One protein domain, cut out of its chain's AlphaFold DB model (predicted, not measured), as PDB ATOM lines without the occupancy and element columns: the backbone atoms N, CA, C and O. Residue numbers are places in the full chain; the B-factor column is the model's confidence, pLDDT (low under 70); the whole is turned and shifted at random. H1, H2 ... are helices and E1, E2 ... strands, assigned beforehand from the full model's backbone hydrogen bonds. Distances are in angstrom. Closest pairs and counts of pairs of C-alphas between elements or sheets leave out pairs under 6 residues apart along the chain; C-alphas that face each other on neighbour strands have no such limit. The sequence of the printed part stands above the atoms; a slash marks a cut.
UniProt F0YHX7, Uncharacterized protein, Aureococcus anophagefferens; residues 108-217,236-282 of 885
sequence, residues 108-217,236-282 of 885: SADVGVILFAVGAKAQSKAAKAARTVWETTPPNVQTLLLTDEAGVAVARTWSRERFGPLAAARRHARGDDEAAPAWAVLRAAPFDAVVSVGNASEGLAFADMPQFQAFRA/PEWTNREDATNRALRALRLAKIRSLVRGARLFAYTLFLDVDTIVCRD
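Overview. This is residues 108 to 217 and 236 to 282 of the 885 residues of an uncharacterized protein of Aureococcus anophagefferens (UniProt F0YHX7). A strongly twisted five-stranded sheet is the core, sandwiched between H1 and H2 on one face and residues 252 to 263 of the long helix H5 on the other. H5 reaches from the sheet toward the small helix H4 at one far end of the length, while H3 lies toward the opposite end and E6 packs on H1. The printed part has 157 residues, in the order E1 H1 E2 H2 H3 E3 E4 H4 H5 E5 E6: five named helices and six named strands, class mixed. The mixed sheet runs E3 E4 E2 E1 E5. The whole is compact by its radius of gyration of the C-alphas, 16.3 A, yet elongated, spanning 56 by 34 by 32 A.

Along the chain. Find C-alpha 111 at (107.769, -23.429, 98.244), where E1, residues 111 to 116, begins its 16.5 A. The other strands of its sheet are E2, residues 142 to 147, 16.1 A; E4, residues 191 to 196, 13.1 A; E5, residues 269 to 273, 13.3 A; and short E3, residues 186 to 188. The helices are H1, 120 to 136, 24.4 A; H2, 149 to 161, 18.7 A; H3, 164 to 174, 15.7 A; H4, 236 to 239; and H5, 244 to 263, 28.3 A, starting at (133.823, -2.367, 81.577). E6, 277 to 279, ends at (116.536, -30.746, 87.736).

Arrangement. Start at E2 and E1, parallel, with N 113 and O 142 2.7 A apart. E1 and E5 are parallel, N 114 to O 271 2.8 A; E4 and E2 are parallel, N 145 to O 193 2.9 A. The hairpin E3 and E4 is antiparallel, N 191 to O 188 2.7 A. E1, H1, E2 form a strand-helix-strand unit, parallel neighbour strands joined through a helix, with a right-handed crossover. Three layers, helices on both faces of a sheet, comprise H1 and H2 on one face and H5 on the other. H1 is over E2 and E1 at a height over the sheet of 8.8 A, and the C-alphas of Ala 130 and Thr 143 are its closest to E2, 6.0 A. H2 is over E3 and E4 at 8.5 A; H5, at 8.0 A, is over E1 and only just over E2, with 3 C-alphas falling on it. H3 only grazes the sheet with residues 164 to 171. H4 is close to H5 but not clearly touching: the closest C-alphas, Trp 238 and Asn 246, are 7.2 A apart. E6 pairs with no named strand; its closest C-alpha to H1 is Val 279, 5.2 A from that of Thr 132. In H1, H2, H3 and H5 every O i to N i+4 pair is within hydrogen-bond range; H4 is too short for one.

Size, cuts and confidence. The farthest C-alphas, Gly 175 and Pro 236, are 56.6 A apart. Residues 218 to 235 are not printed, leaving 16.0 A between C-alphas 217 and 236. H3 to E3 is a long link, and residues 197 to 217 hold no named element. Mean pLDDT of the printed part is 70.0; 60 residues are under 70, among them 159 to 189 and 198 to 217.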
ATOM      1  N   SER A 108     101.786 -27.322 100.743       51.81
ATOM      2  CA  SER A 108     101.951 -27.111  99.305       51.81
ATOM      3  C   SER A 108     101.943 -25.657  98.806       51.81
ATOM      4  O   SER A 108     102.172 -25.423  97.627       51.81
ATOM      5  N   ALA A 109     101.688 -24.664  99.649       51.88
ATOM      6  CA  ALA A 109     101.583 -23.274  99.208       51.88
ATOM      7  C   ALA A 109     102.888 -22.464  99.354       51.88
ATOM      8  O   ALA A 109     102.983 -21.378  98.788       51.88
ATOM      9  N   ASP A 110     103.909 -22.988 100.044       75.94
ATOM     10  CA  ASP A 110     104.981 -22.145 100.598       75.94
ATOM     11  C   ASP A 110     106.381 -22.360  99.994       75.94
ATOM     12  O   ASP A 110     107.378 -21.897 100.557       75.94
ATOM     13  N   VAL A 111     106.484 -23.066  98.863       85.50
ATOM     14  CA  VAL A 111     107.769 -23.429  98.244       85.50
ATOM     15  C   VAL A 111     107.961 -22.756  96.888       85.50
ATOM     16  O   VAL A 111     107.163 -22.955  95.968       85.50
ATOM     17  N   GLY A 112     109.083 -22.050  96.725       89.06
ATOM     18  CA  GLY A 112     109.457 -21.417  95.461       89.06
ATOM     19  C   GLY A 112     110.868 -21.742  94.982       89.06
ATOM     20  O   GLY A 112     111.830 -21.698  95.745       89.06
ATOM     21  N   VAL A 113     111.007 -22.014  93.688       91.94
ATOM     22  CA  VAL A 113     112.280 -22.078  92.970       91.94
ATOM     23  C   VAL A 113     112.524 -20.742  92.279       91.94
ATOM     24  O   VAL A 113     111.758 -20.336  91.407       91.94
ATOM     25  N   ILE A 114     113.604 -20.061  92.647       91.88
ATOM     26  CA  ILE A 114     113.988 -18.758  92.107       91.88
ATOM     27  C   ILE A 114     115.073 -18.931  91.054       91.88
ATOM     28  O   ILE A 114     116.132 -19.504  91.316       91.88
ATOM     29  N   LEU A 115     114.833 -18.330  89.893       92.06
ATOM     30  CA  LEU A 115     115.763 -18.250  88.776       92.06
ATOM     31  C   LEU A 115     116.042 -16.776  88.474       92.06
ATOM     32  O   LEU A 115     115.118 -16.005  88.226       92.06
ATOM     33  N   PHE A 116     117.313 -16.374  88.479       89.88
ATOM     34  CA  PHE A 116     117.721 -15.026  88.074       89.88
ATOM     35  C   PHE A 116     118.301 -15.060  86.664       89.88
ATOM     36  O   PHE A 116     119.331 -15.696  86.431       89.88
ATOM     37  N   ALA A 117     117.664 -14.367  85.723       86.00
ATOM     38  CA  ALA A 117     118.082 -14.400  84.330       86.00
ATOM     39  C   ALA A 117     117.903 -13.043  83.668       86.00
ATOM     40  O   ALA A 117     116.796 -12.514  83.639       86.00
ATOM     41  N   VAL A 118     118.964 -12.512  83.066       78.19
ATOM     42  CA  VAL A 118     118.894 -11.271  82.295       78.19
ATOM     43  C   VAL A 118     119.525 -11.467  80.922       78.19
ATOM     44  O   VAL A 118     120.574 -12.101  80.790       78.19
ATOM     45  N   GLY A 119     118.845 -10.962  79.892       75.56
ATOM     46  CA  GLY A 119     119.174 -11.202  78.492       75.56
ATOM     47  C   GLY A 119     118.622 -12.529  77.956       75.56
ATOM     48  O   GLY A 119     118.437 -13.513  78.678       75.56
ATOM     49  N   ALA A 120     118.390 -12.572  76.642       69.62
ATOM     50  CA  ALA A 120     117.641 -13.649  75.991       69.62
ATOM     51  C   ALA A 120     118.252 -15.052  76.188       69.62
ATOM     52  O   ALA A 120     117.534 -16.030  76.398       69.62
ATOM     53  N   LYS A 121     119.590 -15.172  76.178       72.38
ATOM     54  CA  LYS A 121     120.279 -16.458  76.391       72.38
ATOM     55  C   LYS A 121     120.073 -16.987  77.812       72.38
ATOM     56  O   LYS A 121     119.790 -18.172  77.979       72.38
ATOM     57  N   ALA A 122     120.208 -16.132  78.826       77.88
ATOM     58  CA  ALA A 122     120.001 -16.526  80.217       77.88
ATOM     59  C   ALA A 122     118.528 -16.853  80.478       77.88
ATOM     60  O   ALA A 122     118.240 -17.851  81.127       77.88
ATOM     61  N   GLN A 123     117.599 -16.070  79.923       78.62
ATOM     62  CA  GLN A 123     116.162 -16.327  80.039       78.62
ATOM     63  C   GLN A 123     115.766 -17.657  79.391       78.62
ATOM     64  O   GLN A 123     114.984 -18.402  79.968       78.62
ATOM     65  N   SER A 124     116.329 -17.996  78.225       77.50
ATOM     66  CA  SER A 124     116.102 -19.297  77.578       77.50
ATOM     67  C   SER A 124     116.602 -20.462  78.444       77.50
ATOM     68  O   SER A 124     115.913 -21.468  78.614       77.50
ATOM     69  N   LYS A 125     117.774 -20.300  79.069       81.19
ATOM     70  CA  LYS A 125     118.297 -21.265  80.044       81.19
ATOM     71  C   LYS A 125     117.385 -21.382  81.276       81.19
ATOM     72  O   LYS A 125     117.008 -22.489  81.641       81.19
ATOM     73  N   ALA A 126     116.938 -20.258  81.835       85.38
ATOM     74  CA  ALA A 126     116.005 -20.227  82.960       85.38
ATOM     75  C   ALA A 126     114.676 -20.907  82.619       85.38
ATOM     76  O   ALA A 126     114.144 -21.661  83.424       85.38
ATOM     77  N   ALA A 127     114.166 -20.694  81.407       82.69
ATOM     78  CA  ALA A 127     112.955 -21.339  80.926       82.69
ATOM     79  C   ALA A 127     113.091 -22.866  80.897       82.69
ATOM     80  O   ALA A 127     112.180 -23.589  81.302       82.69
ATOM     81  N   LYS A 128     114.251 -23.362  80.458       82.38
ATOM     82  CA  LYS A 128     114.571 -24.788  80.488       82.38
ATOM     83  C   LYS A 128     114.677 -25.318  81.920       82.38
ATOM     84  O   LYS A 128     114.074 -26.345  82.211       82.38
ATOM     85  N   ALA A 129     115.387 -24.617  82.802       85.81
ATOM     86  CA  ALA A 129     115.505 -24.999  84.207       85.81
ATOM     87  C   ALA A 129     114.122 -25.073  84.882       85.81
ATOM     88  O   ALA A 129     113.771 -26.103  85.454       85.81
ATOM     89  N   ALA A 130     113.286 -24.041  84.719       87.38
ATOM     90  CA  ALA A 130     111.921 -24.004  85.247       87.38
ATOM     91  C   ALA A 130     111.053 -25.150  84.720       87.38
ATOM     92  O   ALA A 130     110.325 -25.778  85.483       87.38
ATOM     93  N   ARG A 131     111.177 -25.481  83.431       82.56
ATOM     94  CA  ARG A 131     110.492 -26.637  82.856       82.56
ATOM     95  C   ARG A 131     110.932 -27.948  83.514       82.56
ATOM     96  O   ARG A 131     110.081 -28.761  83.846       82.56
ATOM     97  N   THR A 132     112.229 -28.141  83.747       85.06
ATOM     98  CA  THR A 132     112.719 -29.366  84.408       85.06
ATOM     99  C   THR A 132     112.262 -29.452  85.863       85.06
ATOM    100  O   THR A 132     111.915 -30.535  86.322       85.06
ATOM    101  N   VAL A 133     112.146 -28.318  86.569       86.25
ATOM    102  CA  VAL A 133     111.490 -28.257  87.888       86.25
ATOM    103  C   VAL A 133     110.042 -28.729  87.769       86.25
ATOM    104  O   VAL A 133     109.607 -29.577  88.540       86.25
ATOM    105  N   TRP A 134     109.293 -28.218  86.790       78.69
ATOM    106  CA  TRP A 134     107.891 -28.586  86.592       78.69
ATOM    107  C   TRP A 134     107.675 -30.065  86.279       78.69
ATOM    108  O   TRP A 134     106.655 -30.604  86.702       78.69
ATOM    109  N   GLU A 135     108.587 -30.681  85.531       77.88
ATOM    110  CA  GLU A 135     108.508 -32.085  85.111       77.88
ATOM    111  C   GLU A 135     108.895 -33.060  86.234       77.88
ATOM    112  O   GLU A 135     108.393 -34.179  86.266       77.88
ATOM    113  N   THR A 136     109.766 -32.651  87.160       78.75
ATOM    114  CA  THR A 136     110.357 -33.553  88.170       78.75
ATOM    115  C   THR A 136     109.873 -33.315  89.593       78.75
ATOM    116  O   THR A 136     109.997 -34.195  90.441       78.75
ATOM    117  N   THR A 137     109.355 -32.122  89.879       75.44
ATOM    118  CA  THR A 137     108.986 -31.695  91.228       75.44
ATOM    119  C   THR A 137     107.460 -31.601  91.337       75.44
ATOM    120  O   THR A 137     106.800 -31.174  90.383       75.44
ATOM    121  N   PRO A 138     106.868 -31.992  92.479       70.81
ATOM    122  CA  PRO A 138     105.420 -32.030  92.653       70.81
ATOM    123  C   PRO A 138     104.723 -30.684  92.371       70.81
ATOM    124  O   PRO A 138     105.341 -29.610  92.419       70.81
ATOM    125  N   PRO A 139     103.412 -30.721  92.051       66.94
ATOM    126  CA  PRO A 139     102.676 -29.580  91.515       66.94
ATOM    127  C   PRO A 139     102.650 -28.369  92.444       66.94
ATOM    128  O   PRO A 139     102.360 -27.279  91.982       66.94
ATOM    129  N   ASN A 140     102.984 -28.520  93.717       74.88
ATOM    130  CA  ASN A 140     102.996 -27.473  94.727       74.88
ATOM    131  C   ASN A 140     104.222 -26.542  94.703       74.88
ATOM    132  O   ASN A 140     104.216 -25.509  95.359       74.88
ATOM    133  N   VAL A 141     105.271 -26.869  93.947       82.44
ATOM    134  CA  VAL A 141     106.437 -25.983  93.818       82.44
ATOM    135  C   VAL A 141     106.183 -24.926  92.750       82.44
ATOM    136  O   VAL A 141     105.775 -25.255  91.630       82.44
ATOM    137  N   GLN A 142     106.416 -23.661  93.110       85.75
ATOM    138  CA  GLN A 142     106.282 -22.517  92.209       85.75
ATOM    139  C   GLN A 142     107.634 -22.119  91.617       85.75
ATOM    140  O   GLN A 142     108.632 -22.071  92.326       85.75
ATOM    141  N   THR A 143     107.691 -21.792  90.331       89.06
ATOM    142  CA  THR A 143     108.885 -21.242  89.679       89.06
ATOM    143  C   THR A 143     108.751 -19.729  89.502       89.06
ATOM    144  O   THR A 143     107.800 -19.227  88.904       89.06
ATOM    145  N   LEU A 144     109.731 -18.985  90.010       89.69
ATOM    146  CA  LEU A 144     109.804 -17.529  89.929       89.69
ATOM    147  C   LEU A 144     111.006 -17.105  89.081       89.69
ATOM    148  O   LEU A 144     112.154 -17.369  89.443       89.69
ATOM    149  N   LEU A 145     110.746 -16.385  87.991       89.94
ATOM    150  CA  LEU A 145     111.779 -15.684  87.232       89.94
ATOM    151  C   LEU A 145     111.952 -14.255  87.756       89.94
ATOM    152  O   LEU A 145     111.022 -13.448  87.727       89.94
ATOM    153  N   LEU A 146     113.175 -13.925  88.157       86.81
ATOM    154  CA  LEU A 146     113.623 -12.567  88.448       86.81
ATOM    155  C   LEU A 146     114.441 -12.060  87.255       86.81
ATOM    156  O   LEU A 146     115.466 -12.648  86.903       86.81
ATOM    157  N   THR A 147     113.960 -11.005  86.597       84.81
ATOM    158  CA  THR A 147     114.523 -10.521  85.325       84.81
ATOM    159  C   THR A 147     114.332  -9.012  85.152       84.81
ATOM    160  O   THR A 147     113.694  -8.366  85.981       84.81
ATOM    161  N   ASP A 148     114.913  -8.430  84.107       79.50
ATOM    162  CA  ASP A 148     114.749  -7.019  83.750       79.50
ATOM    163  C   ASP A 148     113.407  -6.756  83.039       79.50
ATOM    164  O   ASP A 148     112.657  -7.675  82.710       79.50
ATOM    165  N   GLU A 149     113.066  -5.490  82.786       80.75
ATOM    166  CA  GLU A 149     111.790  -5.135  82.137       80.75
ATOM    167  C   GLU A 149     111.648  -5.749  80.736       80.75
ATOM    168  O   GLU A 149     110.564  -6.206  80.358       80.75
ATOM    169  N   ALA A 150     112.754  -5.830  79.990       79.00
ATOM    170  CA  ALA A 150     112.797  -6.509  78.700       79.00
ATOM    171  C   ALA A 150     112.485  -8.007  78.848       79.00
ATOM    172  O   ALA A 150     111.669  -8.551  78.103       79.00
ATOM    173  N   GLY A 151     113.060  -8.672  79.850       78.50
ATOM    174  CA  GLY A 151     112.759 -10.059  80.175       78.50
ATOM    175  C   GLY A 151     111.324 -10.317  80.583       78.50
ATOM    176  O   GLY A 151     110.744 -11.326  80.182       78.50
ATOM    177  N   VAL A 152     110.712  -9.385  81.312       83.75
ATOM    178  CA  VAL A 152     109.283  -9.455  81.626       83.75
ATOM    179  C   VAL A 152     108.448  -9.435  80.346       83.75
ATOM    180  O   VAL A 152     107.517 -10.232  80.204       83.75
ATOM    181  N   ALA A 153     108.779  -8.558  79.394       80.88
ATOM    182  CA  ALA A 153     108.095  -8.507  78.106       80.88
ATOM    183  C   ALA A 153     108.258  -9.821  77.321       80.88
ATOM    184  O   ALA A 153     107.266 -10.349  76.816       80.88
ATOM    185  N   VAL A 154     109.468 -10.391  77.289       79.50
ATOM    186  CA  VAL A 154     109.750 -11.686  76.643       79.50
ATOM    187  C   VAL A 154     108.951 -12.821  77.288       79.50
ATOM    188  O   VAL A 154     108.286 -13.583  76.583       79.50
ATOM    189  N   ALA A 155     108.944 -12.913  78.619       78.12
ATOM    190  CA  ALA A 155     108.207 -13.956  79.322       78.12
ATOM    191  C   ALA A 155     106.687 -13.839  79.095       78.12
ATOM    192  O   ALA A 155     106.010 -14.841  78.858       78.12
ATOM    193  N   ARG A 156     106.137 -12.614  79.061       74.88
ATOM    194  CA  ARG A 156     104.727 -12.375  78.691       74.88
ATOM    195  C   ARG A 156     104.396 -12.881  77.287       74.88
ATOM    196  O   ARG A 156     103.273 -13.331  77.054       74.88
ATOM    197  N   THR A 157     105.327 -12.775  76.346       73.56
ATOM    198  CA  THR A 157     105.160 -13.308  74.990       73.56
ATOM    199  C   THR A 157     105.160 -14.838  75.006       73.56
ATOM    200  O   THR A 157     104.252 -15.447  74.445       73.56
ATOM    201  N   TRP A 158     106.075 -15.475  75.747       70.69
ATOM    202  CA  TRP A 158     106.100 -16.941  75.896       70.69
ATOM    203  C   TRP A 158     104.813 -17.517  76.489       70.69
ATOM    204  O   TRP A 158     104.313 -18.531  75.998       70.69
ATOM    205  N   SER A 159     104.250 -16.839  77.491       65.38
ATOM    206  CA  SER A 159     102.969 -17.209  78.100       65.38
ATOM    207  C   SER A 159     101.826 -17.254  77.084       65.38
ATOM    208  O   SER A 159     101.031 -18.191  77.082       65.38
ATOM    209  N   ARG A 160     101.763 -16.249  76.202       59.72
ATOM    210  CA  ARG A 160     100.678 -16.085  75.226       59.72
ATOM    211  C   ARG A 160     100.818 -17.002  74.017       59.72
ATOM    212  O   ARG A 160      99.817 -17.522  73.544       59.72
ATOM    213  N   GLU A 161     102.035 -17.199  73.522       58.56
ATOM    214  CA  GLU A 161     102.252 -17.794  72.197       58.56
ATOM    215  C   GLU A 161     102.674 -19.267  72.231       58.56
ATOM    216  O   GLU A 161     102.446 -19.980  71.259       58.56
ATOM    217  N   ARG A 162     103.311 -19.743  73.314       54.72
ATOM    218  CA  ARG A 162     104.060 -21.015  73.272       54.72
ATOM    219  C   ARG A 162     103.605 -22.078  74.265       54.72
ATOM    220  O   ARG A 162     103.794 -23.263  74.016       54.72
ATOM    221  N   PHE A 163     103.025 -21.674  75.388       52.53
ATOM    222  CA  PHE A 163     102.762 -22.586  76.506       52.53
ATOM    223  C   PHE A 163     101.397 -22.361  77.177       52.53
ATOM    224  O   PHE A 163     101.138 -22.921  78.244       52.53
ATOM    225  N   GLY A 164     100.518 -21.562  76.562       53.75
ATOM    226  CA  GLY A 164      99.164 -21.287  77.053       53.75
ATOM    227  C   GLY A 164      98.391 -22.540  77.506       53.75
ATOM    228  O   GLY A 164      97.844 -22.514  78.612       53.75
ATOM    229  N   PRO A 165      98.416 -23.658  76.747       54.16
ATOM    230  CA  PRO A 165      97.756 -24.904  77.150       54.16
ATOM    231  C   PRO A 165      98.346 -25.555  78.414       54.16
ATOM    232  O   PRO A 165      97.602 -25.999  79.284       54.16
ATOM    233  N   LEU A 166      99.677 -25.562  78.568       51.97
ATOM    234  CA  LEU A 166     100.359 -26.174  79.720       51.97
ATOM    235  C   LEU A 166     100.109 -25.382  81.014       51.97
ATOM    236  O   LEU A 166      99.876 -25.954  82.078       51.97
ATOM    237  N   ALA A 167     100.122 -24.051  80.907       54.62
ATOM    238  CA  ALA A 167      99.811 -23.165  82.022       54.62
ATOM    239  C   ALA A 167      98.339 -23.267  82.449       54.62
ATOM    240  O   ALA A 167      98.043 -23.164  83.636       54.62
ATOM    241  N   ALA A 168      97.419 -23.474  81.501       57.59
ATOM    242  CA  ALA A 168      96.003 -23.681  81.795       57.59
ATOM    243  C   ALA A 168      95.753 -25.006  82.535       57.59
ATOM    244  O   ALA A 168      95.054 -25.006  83.545       57.59
ATOM    245  N   ALA A 169      96.391 -26.099  82.101       55.47
ATOM    246  CA  ALA A 169      96.244 -27.414  82.729       55.47
ATOM    247  C   ALA A 169      96.671 -27.429  84.210       55.47
ATOM    248  O   ALA A 169      95.979 -27.996  85.051       55.47
ATOM    249  N   ARG A 170      97.780 -26.761  84.565       58.50
ATOM    250  CA  ARG A 170      98.261 -26.716  85.960       58.50
ATOM    251  C   ARG A 170      97.447 -25.761  86.840       58.50
ATOM    252  O   ARG A 170      97.256 -26.068  88.010       58.50
ATOM    253  N   ARG A 171      96.935 -24.645  86.293       60.75
ATOM    254  CA  ARG A 171      95.990 -23.765  87.016       60.75
ATOM    255  C   ARG A 171      94.738 -24.533  87.426       60.75
ATOM    256  O   ARG A 171      94.360 -24.487  88.590       60.75
ATOM    257  N   HIS A 172      94.182 -25.304  86.492       55.72
ATOM    258  CA  HIS A 172      93.047 -26.178  86.765       55.72
ATOM    259  C   HIS A 172      93.385 -27.234  87.830       55.72
ATOM    260  O   HIS A 172      92.620 -27.428  88.765       55.72
ATOM    261  N   ALA A 173      94.576 -27.841  87.758       56.41
ATOM    262  CA  ALA A 173      95.031 -28.815  88.754       56.41
ATOM    263  C   ALA A 173      95.285 -28.226  90.160       56.41
ATOM    264  O   ALA A 173      95.307 -28.982  91.128       56.41
ATOM    265  N   ARG A 174      95.507 -26.909  90.289       59.78
ATOM    266  CA  ARG A 174      95.742 -26.229  91.578       59.78
ATOM    267  C   ARG A 174      94.504 -25.545  92.164       59.78
ATOM    268  O   ARG A 174      94.529 -25.196  93.336       59.78
ATOM    269  N   GLY A 175      93.445 -25.348  91.377       58.19
ATOM    270  CA  GLY A 175      92.279 -24.564  91.803       58.19
ATOM    271  C   GLY A 175      92.558 -23.058  91.942       58.19
ATOM    272  O   GLY A 175      91.812 -22.358  92.617       58.19
ATOM    273  N   ASP A 176      93.628 -22.550  91.316       55.69
ATOM    274  CA  ASP A 176      94.118 -21.169  91.466       55.69
ATOM    275  C   ASP A 176      93.379 -20.160  90.554       55.69
ATOM    276  O   ASP A 176      94.031 -19.452  89.769       55.69
ATOM    277  N   ASP A 177      92.044 -20.090  90.634       52.19
ATOM    278  CA  ASP A 177      91.229 -19.115  89.882       52.19
ATOM    279  C   ASP A 177      91.001 -17.778  90.623       52.19
ATOM    280  O   ASP A 177      90.510 -16.826  90.017       52.19
ATOM    281  N   GLU A 178      91.466 -17.617  91.870       48.19
ATOM    282  CA  GLU A 178      91.384 -16.334  92.588       48.19
ATOM    283  C   GLU A 178      92.711 -15.851  93.218       48.19
ATOM    284  O   GLU A 178      93.448 -16.588  93.864       48.19
ATOM    285  N   ALA A 179      92.967 -14.548  93.019       45.94
ATOM    286  CA  ALA A 179      93.849 -13.630  93.755       45.94
ATOM    287  C   ALA A 179      95.371 -13.914  93.849       45.94
ATOM    288  O   ALA A 179      95.878 -14.463  94.823       45.94
ATOM    289  N   ALA A 180      96.153 -13.340  92.920       40.19
ATOM    290  CA  ALA A 180      97.551 -12.970  93.188       40.19
ATOM    291  C   ALA A 180      97.629 -11.502  93.683       40.19
ATOM    292  O   ALA A 180      96.959 -10.643  93.105       40.19
ATOM    293  N   PRO A 181      98.429 -11.171  94.720       40.94
ATOM    294  CA  PRO A 181      98.506  -9.816  95.270       40.94
ATOM    295  C   PRO A 181      99.089  -8.784  94.285       40.94
ATOM    296  O   PRO A 181      99.952  -9.077  93.458       40.94
ATOM    297  N   ALA A 182      98.624  -7.539  94.422       36.97
ATOM    298  CA  ALA A 182      98.665  -6.469  93.419       36.97
ATOM    299  C   ALA A 182     100.047  -5.920  92.997       36.97
ATOM    300  O   ALA A 182     100.111  -5.109  92.075       36.97
ATOM    301  N   TRP A 183     101.163  -6.316  93.617       39.25
ATOM    302  CA  TRP A 183     102.456  -5.639  93.409       39.25
ATOM    303  C   TRP A 183     103.397  -6.277  92.363       39.25
ATOM    304  O   TRP A 183     104.599  -6.073  92.437       39.25
ATOM    305  N   ALA A 184     102.856  -6.921  91.317       36.94
ATOM    306  CA  ALA A 184     103.555  -7.349  90.081       36.94
ATOM    307  C   ALA A 184     104.017  -8.818  89.979       36.94
ATOM    308  O   ALA A 184     105.178  -9.099  89.684       36.94
ATOM    309  N   VAL A 185     103.081  -9.762  90.087       50.81
ATOM    310  CA  VAL A 185     103.292 -11.151  89.645       50.81
ATOM    311  C   VAL A 185     102.617 -11.361  88.291       50.81
ATOM    312  O   VAL A 185     101.397 -11.456  88.197       50.81
ATOM    313  N   LEU A 186     103.405 -11.438  87.218       50.44
ATOM    314  CA  LEU A 186     102.902 -11.921  85.931       50.44
ATOM    315  C   LEU A 186     103.068 -13.432  85.882       50.44
ATOM    316  O   LEU A 186     104.198 -13.916  85.869       50.44
ATOM    317  N   ARG A 187     101.961 -14.176  85.816       55.53
ATOM    318  CA  ARG A 187     102.017 -15.614  85.528       55.53
ATOM    319  C   ARG A 187     102.408 -15.797  84.060       55.53
ATOM    320  O   ARG A 187     101.709 -15.303  83.170       55.53
ATOM    321  N   ALA A 188     103.533 -16.453  83.784       56.69
ATOM    322  CA  ALA A 188     104.037 -16.567  82.423       56.69
ATOM    323  C   ALA A 188     104.772 -17.870  82.192       56.69
ATOM    324  O   ALA A 188     105.848 -18.052  82.729       56.69
ATOM    325  N   ALA A 189     104.263 -18.747  81.338       59.53
ATOM    326  CA  ALA A 189     104.945 -20.008  81.099       59.53
ATOM    327  C   ALA A 189     106.349 -19.814  80.488       59.53
ATOM    328  O   ALA A 189     106.492 -19.041  79.532       59.53
ATOM    329  N   PRO A 190     107.388 -20.498  81.009       70.12
ATOM    330  CA  PRO A 190     107.395 -21.657  81.929       70.12
ATOM    331  C   PRO A 190     107.529 -21.332  83.436       70.12
ATOM    332  O   PRO A 190     108.043 -22.133  84.211       70.12
ATOM    333  N   PHE A 191     107.115 -20.144  83.854       83.50
ATOM    334  CA  PHE A 191     107.190 -19.657  85.225       83.50
ATOM    335  C   PHE A 191     105.797 -19.466  85.829       83.50
ATOM    336  O   PHE A 191     104.878 -18.941  85.192       83.50
ATOM    337  N   ASP A 192     105.642 -19.850  87.090       80.38
ATOM    338  CA  ASP A 192     104.455 -19.497  87.869       80.38
ATOM    339  C   ASP A 192     104.378 -17.979  88.083       80.38
ATOM    340  O   ASP A 192     103.292 -17.403  88.067       80.38
ATOM    341  N   ALA A 193     105.531 -17.319  88.201       81.44
ATOM    342  CA  ALA A 193     105.643 -15.883  88.398       81.44
ATOM    343  C   ALA A 193     106.861 -15.293  87.674       81.44
ATOM    344  O   ALA A 193     107.931 -15.898  87.613       81.44
ATOM    345  N   VAL A 194     106.719 -14.065  87.180       83.56
ATOM    346  CA  VAL A 194     107.821 -13.248  86.667       83.56
ATOM    347  C   VAL A 194     107.762 -11.881  87.323       83.56
ATOM    348  O   VAL A 194     106.732 -11.204  87.258       83.56
ATOM    349  N   VAL A 195     108.876 -11.478  87.927       81.88
ATOM    350  CA  VAL A 195     109.014 -10.203  88.630       81.88
ATOM    351  C   VAL A 195     110.147  -9.408  87.993       81.88
ATOM    352  O   VAL A 195     111.271  -9.899  87.845       81.88
ATOM    353  N   SER A 196     109.839  -8.160  87.632       82.06
ATOM    354  CA  SER A 196     110.865  -7.200  87.230       82.06
ATOM    355  C   SER A 196     111.700  -6.830  88.447       82.06
ATOM    356  O   SER A 196     111.163  -6.402  89.471       82.06
ATOM    357  N   VAL A 197     113.019  -6.923  88.334       73.88
ATOM    358  CA  VAL A 197     113.921  -6.363  89.348       73.88
ATOM    359  C   VAL A 197     114.045  -4.833  89.227       73.88
ATOM    360  O   VAL A 197     114.585  -4.205  90.136       73.88
ATOM    361  N   GLY A 198     113.413  -4.241  88.198       61.59
ATOM    362  CA  GLY A 198     113.325  -2.808  87.901       61.59
ATOM    363  C   GLY A 198     114.575  -2.271  87.202       61.59
ATOM    364  O   GLY A 198     115.688  -2.617  87.586       61.59
ATOM    365  N   ASN A 199     114.410  -1.377  86.217       50.66
ATOM    366  CA  ASN A 199     115.542  -0.658  85.602       50.66
ATOM    367  C   ASN A 199     116.204   0.352  86.576       50.66
ATOM    368  O   ASN A 199     117.356   0.739  86.393       50.66
ATOM    369  N   ALA A 200     115.485   0.782  87.624       42.25
ATOM    370  CA  ALA A 200     115.797   2.000  88.376       42.25
ATOM    371  C   ALA A 200     116.368   1.823  89.796       42.25
ATOM    372  O   ALA A 200     116.953   2.774  90.306       42.25
ATOM    373  N   SER A 201     116.259   0.667  90.467       39.34
ATOM    374  CA  SER A 201     116.753   0.591  91.859       39.34
ATOM    375  C   SER A 201     118.281   0.515  91.987       39.34
ATOM    376  O   SER A 201     118.785   0.604  93.103       39.34
ATOM    377  N   GLU A 202     119.026   0.338  90.883       42.00
ATOM    378  CA  GLU A 202     120.478   0.064  90.930       42.00
ATOM    379  C   GLU A 202     121.304   0.642  89.763       42.00
ATOM    380  O   GLU A 202     122.494   0.350  89.666       42.00
ATOM    381  N   GLY A 203     120.716   1.452  88.871       41.66
ATOM    382  CA  GLY A 203     121.456   2.061  87.751       41.66
ATOM    383  C   GLY A 203     121.979   1.058  86.714       41.66
ATOM    384  O   GLY A 203     123.013   1.296  86.092       41.66
ATOM    385  N   LEU A 204     121.294  -0.078  86.542       49.53
ATOM    386  CA  LEU A 204     121.729  -1.160  85.664       49.53
ATOM    387  C   LEU A 204     120.999  -1.140  84.323       49.53
ATOM    388  O   LEU A 204     119.878  -1.629  84.208       49.53
ATOM    389  N   ALA A 205     121.672  -0.639  83.288       53.53
ATOM    390  CA  ALA A 205     121.242  -0.814  81.907       53.53
ATOM    391  C   ALA A 205     121.662  -2.208  81.413       53.53
ATOM    392  O   ALA A 205     122.704  -2.392  80.789       53.53
ATOM    393  N   PHE A 206     120.859  -3.224  81.729       53.56
ATOM    394  CA  PHE A 206     121.115  -4.600  81.293       53.56
ATOM    395  C   PHE A 206     121.178  -4.756  79.765       53.56
ATOM    396  O   PHE A 206     121.884  -5.636  79.273       53.56
ATOM    397  N   ALA A 207     120.497  -3.876  79.025       50.47
ATOM    398  CA  ALA A 207     120.565  -3.789  77.567       50.47
ATOM    399  C   ALA A 207     121.974  -3.446  77.043       50.47
ATOM    400  O   ALA A 207     122.325  -3.859  75.939       50.47
ATOM    401  N   ASP A 208     122.785  -2.762  77.853       47.81
ATOM    402  CA  ASP A 208     124.135  -2.310  77.496       47.81
ATOM    403  C   ASP A 208     125.221  -3.294  77.956       47.81
ATOM    404  O   ASP A 208     126.413  -3.085  77.718       47.81
ATOM    405  N   MET A 209     124.836  -4.381  78.635       50.78
ATOM    406  CA  MET A 209     125.789  -5.398  79.058       50.78
ATOM    407  C   MET A 209     126.151  -6.291  77.861       50.78
ATOM    408  O   MET A 209     125.269  -6.951  77.304       50.78
ATOM    409  N   PRO A 210     127.436  -6.375  77.461       47.22
ATOM    410  CA  PRO A 210     127.852  -7.293  76.407       47.22
ATOM    411  C   PRO A 210     127.458  -8.723  76.789       47.22
ATOM    412  O   PRO A 210     127.543  -9.097  77.963       47.22
ATOM    413  N   GLN A 211     127.015  -9.526  75.810       43.06
ATOM    414  CA  GLN A 211     126.645 -10.921  76.059       43.06
ATOM    415  C   GLN A 211     127.764 -11.610  76.835       43.06
ATOM    416  O   GLN A 211     128.896 -11.719  76.363       43.06
ATOM    417  N   PHE A 212     127.431 -12.045  78.045       46.28
ATOM    418  CA  PHE A 212     128.409 -12.520  79.003       46.28
ATOM    419  C   PHE A 212     129.052 -13.822  78.496       46.28
ATOM    420  O   PHE A 212     128.497 -14.914  78.647       46.28
ATOM    421  N   GLN A 213     130.232 -13.727  77.883       39.22
ATOM    422  CA  GLN A 213     131.160 -14.847  77.802       39.22
ATOM    423  C   GLN A 213     131.822 -14.938  79.175       39.22
ATOM    424  O   GLN A 213     132.772 -14.220  79.468       39.22
ATOM    425  N   ALA A 214     131.292 -15.807  80.041       36.66
ATOM    426  CA  ALA A 214     131.823 -16.037  81.390       36.66
ATOM    427  C   ALA A 214     133.303 -16.475  81.408       36.66
ATOM    428  O   ALA A 214     133.929 -16.523  82.464       36.66
ATOM    429  N   PHE A 215     133.866 -16.752  80.235       39.75
ATOM    430  CA  PHE A 215     135.258 -17.069  80.004       39.75
ATOM    431  C   PHE A 215     135.663 -16.307  78.744       39.75
ATOM    432  O   PHE A 215     135.169 -16.624  77.663       39.75
ATOM    433  N   ARG A 216     136.504 -15.270  78.875       38.50
ATOM    434  CA  ARG A 216     137.165 -14.666  77.708       38.50
ATOM    435  C   ARG A 216     137.825 -15.817  76.938       38.50
ATOM    436  O   ARG A 216     138.628 -16.540  77.525       38.50
ATOM    437  N   ALA A 217     137.434 -16.038  75.683       34.81
ATOM    438  CA  ALA A 217     138.105 -17.007  74.824       34.81
ATOM    439  C   ALA A 217     139.580 -16.594  74.700       34.81
ATOM    440  O   ALA A 217     139.877 -15.435  74.408       34.81
ATOM    441  N   PRO A 236     146.289  -8.583  84.280       53.97
ATOM    442  CA  PRO A 236     145.787  -7.428  85.041       53.97
ATOM    443  C   PRO A 236     144.333  -7.072  84.717       53.97
ATOM    444  O   PRO A 236     143.618  -6.512  85.535       53.97
ATOM    445  N   GLU A 237     143.878  -7.427  83.519       53.91
ATOM    446  CA  GLU A 237     142.513  -7.238  83.034       53.91
ATOM    447  C   GLU A 237     141.443  -7.903  83.922       53.91
ATOM    448  O   GLU A 237     140.330  -7.395  83.995       53.91
ATOM    449  N   TRP A 238     141.753  -9.005  84.619       54.44
ATOM    450  CA  TRP A 238     140.805  -9.692  85.516       54.44
ATOM    451  C   TRP A 238     140.692  -9.035  86.894       54.44
ATOM    452  O   TRP A 238     139.664  -9.159  87.553       54.44
ATOM    453  N   THR A 239     141.734  -8.326  87.327       63.19
ATOM    454  CA  THR A 239     141.749  -7.566  88.585       63.19
ATOM    455  C   THR A 239     141.467  -6.078  88.367       63.19
ATOM    456  O   THR A 239     141.224  -5.348  89.331       63.19
ATOM    457  N   ASN A 240     141.448  -5.617  87.108       70.38
ATOM    458  CA  ASN A 240     141.159  -4.238  86.744       70.38
ATOM    459  C   ASN A 240     139.682  -3.900  86.991       70.38
ATOM    460  O   ASN A 240     138.791  -4.268  86.226       70.38
ATOM    461  N   ARG A 241     139.429  -3.133  88.049       70.69
ATOM    462  CA  ARG A 241     138.089  -2.678  88.453       70.69
ATOM    463  C   ARG A 241     137.459  -1.711  87.449       70.69
ATOM    464  O   ARG A 241     136.239  -1.563  87.421       70.69
ATOM    465  N   GLU A 242     138.286  -1.042  86.650       74.44
ATOM    466  CA  GLU A 242     137.855  -0.082  85.638       74.44
ATOM    467  C   GLU A 242     137.585  -0.736  84.275       74.44
ATOM    468  O   GLU A 242     137.116  -0.068  83.351       74.44
ATOM    469  N   ASP A 243     137.811  -2.044  84.140       75.12
ATOM    470  CA  ASP A 243     137.378  -2.787  82.962       75.12
ATOM    471  C   ASP A 243     135.839  -2.819  82.907       75.12
ATOM    472  O   ASP A 243     135.159  -3.169  83.878       75.12
ATOM    473  N   ALA A 244     135.272  -2.434  81.762       70.44
ATOM    474  CA  ALA A 244     133.823  -2.367  81.577       70.44
ATOM    475  C   ALA A 244     133.135  -3.728  81.789       70.44
ATOM    476  O   ALA A 244     132.030  -3.781  82.331       70.44
ATOM    477  N   THR A 245     133.809  -4.826  81.442       69.69
ATOM    478  CA  THR A 245     133.326  -6.200  81.638       69.69
ATOM    479  C   THR A 245     133.278  -6.552  83.118       69.69
ATOM    480  O   THR A 245     132.295  -7.127  83.582       69.69
ATOM    481  N   ASN A 246     134.307  -6.178  83.881       75.69
ATOM    482  CA  ASN A 246     134.353  -6.434  85.320       75.69
ATOM    483  C   ASN A 246     133.307  -5.607  86.071       75.69
ATOM    484  O   ASN A 246     132.662  -6.126  86.984       75.69
ATOM    485  N   ARG A 247     133.065  -4.354  85.654       77.19
ATOM    486  CA  ARG A 247     131.945  -3.548  86.170       77.19
ATOM    487  C   ARG A 247     130.597  -4.211  85.892       77.19
ATOM    488  O   ARG A 247     129.787  -4.325  86.811       77.19
ATOM    489  N   ALA A 248     130.379  -4.690  84.667       73.69
ATOM    490  CA  ALA A 248     129.155  -5.401  84.304       73.69
ATOM    491  C   ALA A 248     128.983  -6.700  85.115       73.69
ATOM    492  O   ALA A 248     127.903  -6.946  85.647       73.69
ATOM    493  N   LEU A 249     130.048  -7.493  85.291       76.38
ATOM    494  CA  LEU A 249     130.026  -8.713  86.107       76.38
ATOM    495  C   LEU A 249     129.687  -8.414  87.570       76.38
ATOM    496  O   LEU A 249     128.822  -9.078  88.143       76.38
ATOM    497  N   ARG A 250     130.350  -7.410  88.161       81.50
ATOM    498  CA  ARG A 250     130.089  -6.965  89.536       81.50
ATOM    499  C   ARG A 250     128.615  -6.635  89.709       81.50
ATOM    500  O   ARG A 250     127.974  -7.091  90.651       81.50
ATOM    501  N   ALA A 251     128.068  -5.875  88.775       78.44
ATOM    502  CA  ALA A 251     126.706  -5.414  88.885       78.44
ATOM    503  C   ALA A 251     125.673  -6.526  88.614       78.44
ATOM    504  O   ALA A 251     124.684  -6.620  89.335       78.44
ATOM    505  N   LEU A 252     125.943  -7.451  87.685       79.31
ATOM    506  CA  LEU A 252     125.119  -8.647  87.460       79.31
ATOM    507  C   LEU A 252     125.065  -9.552  88.702       79.31
ATOM    508  O   LEU A 252     123.999 -10.044  89.072       79.31
ATOM    509  N   ARG A 253     126.206  -9.791  89.357       85.25
ATOM    510  CA  ARG A 253     126.276 -10.622  90.571       85.25
ATOM    511  C   ARG A 253     125.613  -9.944  91.761       85.25
ATOM    512  O   ARG A 253     124.912 -10.612  92.513       85.25
ATOM    513  N   LEU A 254     125.777  -8.632  91.899       84.94
ATOM    514  CA  LEU A 254     125.072  -7.866  92.919       84.94
ATOM    515  C   LEU A 254     123.552  -7.925  92.701       84.94
ATOM    516  O   LEU A 254     122.817  -8.233  93.639       84.94
ATOM    517  N   ALA A 255     123.098  -7.750  91.458       81.75
ATOM    518  CA  ALA A 255     121.695  -7.898  91.091       81.75
ATOM    519  C   ALA A 255     121.174  -9.311  91.386       81.75
ATOM    520  O   ALA A 255     120.088  -9.440  91.948       81.75
ATOM    521  N   LYS A 256     121.951 -10.370  91.098       86.50
ATOM    522  CA  LYS A 256     121.633 -11.753  91.503       86.50
ATOM    523  C   LYS A 256     121.395 -11.820  93.017       86.50
ATOM    524  O   LYS A 256     120.307 -12.205  93.435       86.50
ATOM    525  N   ILE A 257     122.354 -11.385  93.839       87.44
ATOM    526  CA  ILE A 257     122.264 -11.450  95.312       87.44
ATOM    527  C   ILE A 257     121.040 -10.682  95.837       87.44
ATOM    528  O   ILE A 257     120.255 -11.216  96.622       87.44
ATOM    529  N   ARG A 258     120.817  -9.452  95.363       83.94
ATOM    530  CA  ARG A 258     119.666  -8.623  95.764       83.94
ATOM    531  C   ARG A 258     118.331  -9.211  95.317       83.94
ATOM    532  O   ARG A 258     117.333  -9.113  96.030       83.94
ATOM    533  N   SER A 259     118.312  -9.869  94.164       78.31
ATOM    534  CA  SER A 259     117.137 -10.581  93.664       78.31
ATOM    535  C   SER A 259     116.778 -11.758  94.571       78.31
ATOM    536  O   SER A 259     115.606 -11.913  94.910       78.31
ATOM    537  N   LEU A 260     117.763 -12.519  95.070       82.44
ATOM    538  CA  LEU A 260     117.505 -13.551  96.083       82.44
ATOM    539  C   LEU A 260     116.885 -12.965  97.357       82.44
ATOM    540  O   LEU A 260     115.932 -13.540  97.873       82.44
ATOM    541  N   VAL A 261     117.363 -11.810  97.845       79.88
ATOM    542  CA  VAL A 261     116.762 -11.128  99.014       79.88
ATOM    543  C   VAL A 261     115.278 -10.837  98.788       79.88
ATOM    544  O   VAL A 261     114.482 -10.956  99.721       79.88
ATOM    545  N   ARG A 262     114.901 -10.434  97.568       73.88
ATOM    546  CA  ARG A 262     113.503 -10.160  97.214       73.88
ATOM    547  C   ARG A 262     112.686 -11.443  97.124       73.88
ATOM    548  O   ARG A 262     111.624 -11.515  97.731       73.88
ATOM    549  N   GLY A 263     113.175 -12.443  96.397       72.69
ATOM    550  CA  GLY A 263     112.406 -13.663  96.175       72.69
ATOM    551  C   GLY A 263     112.310 -14.565  97.410       72.69
ATOM    552  O   GLY A 263     111.264 -15.167  97.618       72.69
ATOM    553  N   ALA A 264     113.310 -14.575  98.299       76.88
ATOM    554  CA  ALA A 264     113.256 -15.331  99.557       76.88
ATOM    555  C   ALA A 264     112.173 -14.835 100.537       76.88
ATOM    556  O   ALA A 264     111.895 -15.498 101.525       76.88
ATOM    557  N   ARG A 265     111.563 -13.665 100.287       78.81
ATOM    558  CA  ARG A 265     110.430 -13.140 101.074       78.81
ATOM    559  C   ARG A 265     109.067 -13.607 100.567       78.81
ATOM    560  O   ARG A 265     108.063 -13.293 101.196       78.81
ATOM    561  N   LEU A 266     109.025 -14.245  99.400       80.12
ATOM    562  CA  LEU A 266     107.781 -14.658  98.751       80.12
ATOM    563  C   LEU A 266     107.344 -16.064  99.153       80.12
ATOM    564  O   LEU A 266     106.173 -16.392  99.008       80.12
ATOM    565  N   PHE A 267     108.275 -16.875  99.647       84.88
ATOM    566  CA  PHE A 267     108.063 -18.282  99.951       84.88
ATOM    567  C   PHE A 267     108.636 -18.585 101.330       84.88
ATOM    568  O   PHE A 267     109.712 -18.081 101.656       84.88
ATOM    569  N   ALA A 268     107.969 -19.431 102.118       84.25
ATOM    570  CA  ALA A 268     108.534 -19.877 103.392       84.25
ATOM    571  C   ALA A 268     109.792 -20.729 103.175       84.25
ATOM    572  O   ALA A 268     110.704 -20.700 103.999       84.25
ATOM    573  N   TYR A 269     109.871 -21.439 102.045       88.00
ATOM    574  CA  TYR A 269     111.055 -22.176 101.624       88.00
ATOM    575  C   TYR A 269     111.414 -21.842 100.183       88.00
ATOM    576  O   TYR A 269     110.588 -21.886  99.273       88.00
ATOM    577  N   THR A 270     112.678 -21.513  99.969       90.56
ATOM    578  CA  THR A 270     113.195 -21.048  98.690       90.56
ATOM    579  C   THR A 270     114.335 -21.937  98.224       90.56
ATOM    580  O   THR A 270     115.279 -22.176  98.969       90.56
ATOM    581  N   LEU A 271     114.292 -22.365  96.967       92.44
ATOM    582  CA  LEU A 271     115.424 -22.957  96.263       92.44
ATOM    583  C   LEU A 271     115.936 -21.971  95.224       92.44
ATOM    584  O   LEU A 271     115.235 -21.626  94.279       92.44
ATOM    585  N   PHE A 272     117.169 -21.521  95.377       93.06
ATOM    586  CA  PHE A 272     117.859 -20.782  94.337       93.06
ATOM    587  C   PHE A 272     118.601 -21.752  93.422       93.06
ATOM    588  O   PHE A 272     119.389 -22.563  93.912       93.06
ATOM    589  N   LEU A 273     118.388 -21.623  92.111       92.56
ATOM    590  CA  LEU A 273     119.107 -22.376  91.088       92.56
ATOM    591  C   LEU A 273     119.771 -21.410  90.096       92.56
ATOM    592  O   LEU A 273     119.145 -20.460  89.616       92.56
ATOM    593  N   ASP A 274     121.026 -21.674  89.729       89.25
ATOM    594  CA  ASP A 274     121.604 -21.045  88.543       89.25
ATOM    595  C   ASP A 274     120.816 -21.480  87.299       89.25
ATOM    596  O   ASP A 274     120.335 -22.608  87.178       89.25
ATOM    597  N   VAL A 275     120.693 -20.579  86.329       85.81
ATOM    598  CA  VAL A 275     119.846 -20.812  85.150       85.81
ATOM    599  C   VAL A 275     120.376 -21.899  84.219       85.81
ATOM    600  O   VAL A 275     119.633 -22.380  83.376       85.81
ATOM    601  N   ASP A 276     121.646 -22.289  84.340       81.31
ATOM    602  CA  ASP A 276     122.242 -23.378  83.565       81.31
ATOM    603  C   ASP A 276     122.080 -24.757  84.221       81.31
ATOM    604  O   ASP A 276     122.772 -25.699  83.833       81.31
ATOM    605  N   THR A 277     121.155 -24.904  85.166       85.38
ATOM    606  CA  THR A 277     120.836 -26.175  85.820       85.38
ATOM    607  C   THR A 277     119.730 -26.958  85.107       85.38
ATOM    608  O   THR A 277     118.893 -26.412  84.387       85.38
ATOM    609  N   ILE A 278     119.746 -28.272  85.316       85.19
ATOM    610  CA  ILE A 278     118.682 -29.216  84.982       85.19
ATOM    611  C   ILE A 278     118.326 -29.955  86.263       85.19
ATOM    612  O   ILE A 278     119.206 -30.514  86.917       85.19
ATOM    613  N   VAL A 279     117.043 -29.968  86.606       86.88
ATOM    614  CA  VAL A 279     116.536 -30.746  87.736       86.88
ATOM    615  C   VAL A 279     116.211 -32.148  87.248       86.88
ATOM    616  O   VAL A 279     115.437 -32.317  86.312       86.88
ATOM    617  N   CYS A 280     116.853 -33.137  87.857       83.69
ATOM    618  CA  CYS A 280     116.799 -34.536  87.446       83.69
ATOM    619  C   CYS A 280     115.927 -35.393  88.359       83.69
ATOM    620  O   CYS A 280     115.433 -36.436  87.938       83.69
ATOM    621  N   ARG A 281     115.752 -34.973  89.614       85.38
ATOM    622  CA  ARG A 281     114.959 -35.674  90.630       85.38
ATOM    623  C   ARG A 281     114.262 -34.662  91.533       85.38
ATOM    624  O   ARG A 281     114.622 -33.487  91.533       85.38
ATOM    625  N   ASP A 282     113.291 -35.141  92.306       84.38
ATOM    626  CA  ASP A 282     112.529 -34.320  93.249       84.38
ATOM    627  C   ASP A 282     113.461 -33.551  94.209       84.38
ATOM    628  O   ASP A 282     114.349 -34.118  94.848       84.38
TER     629      ASP A 282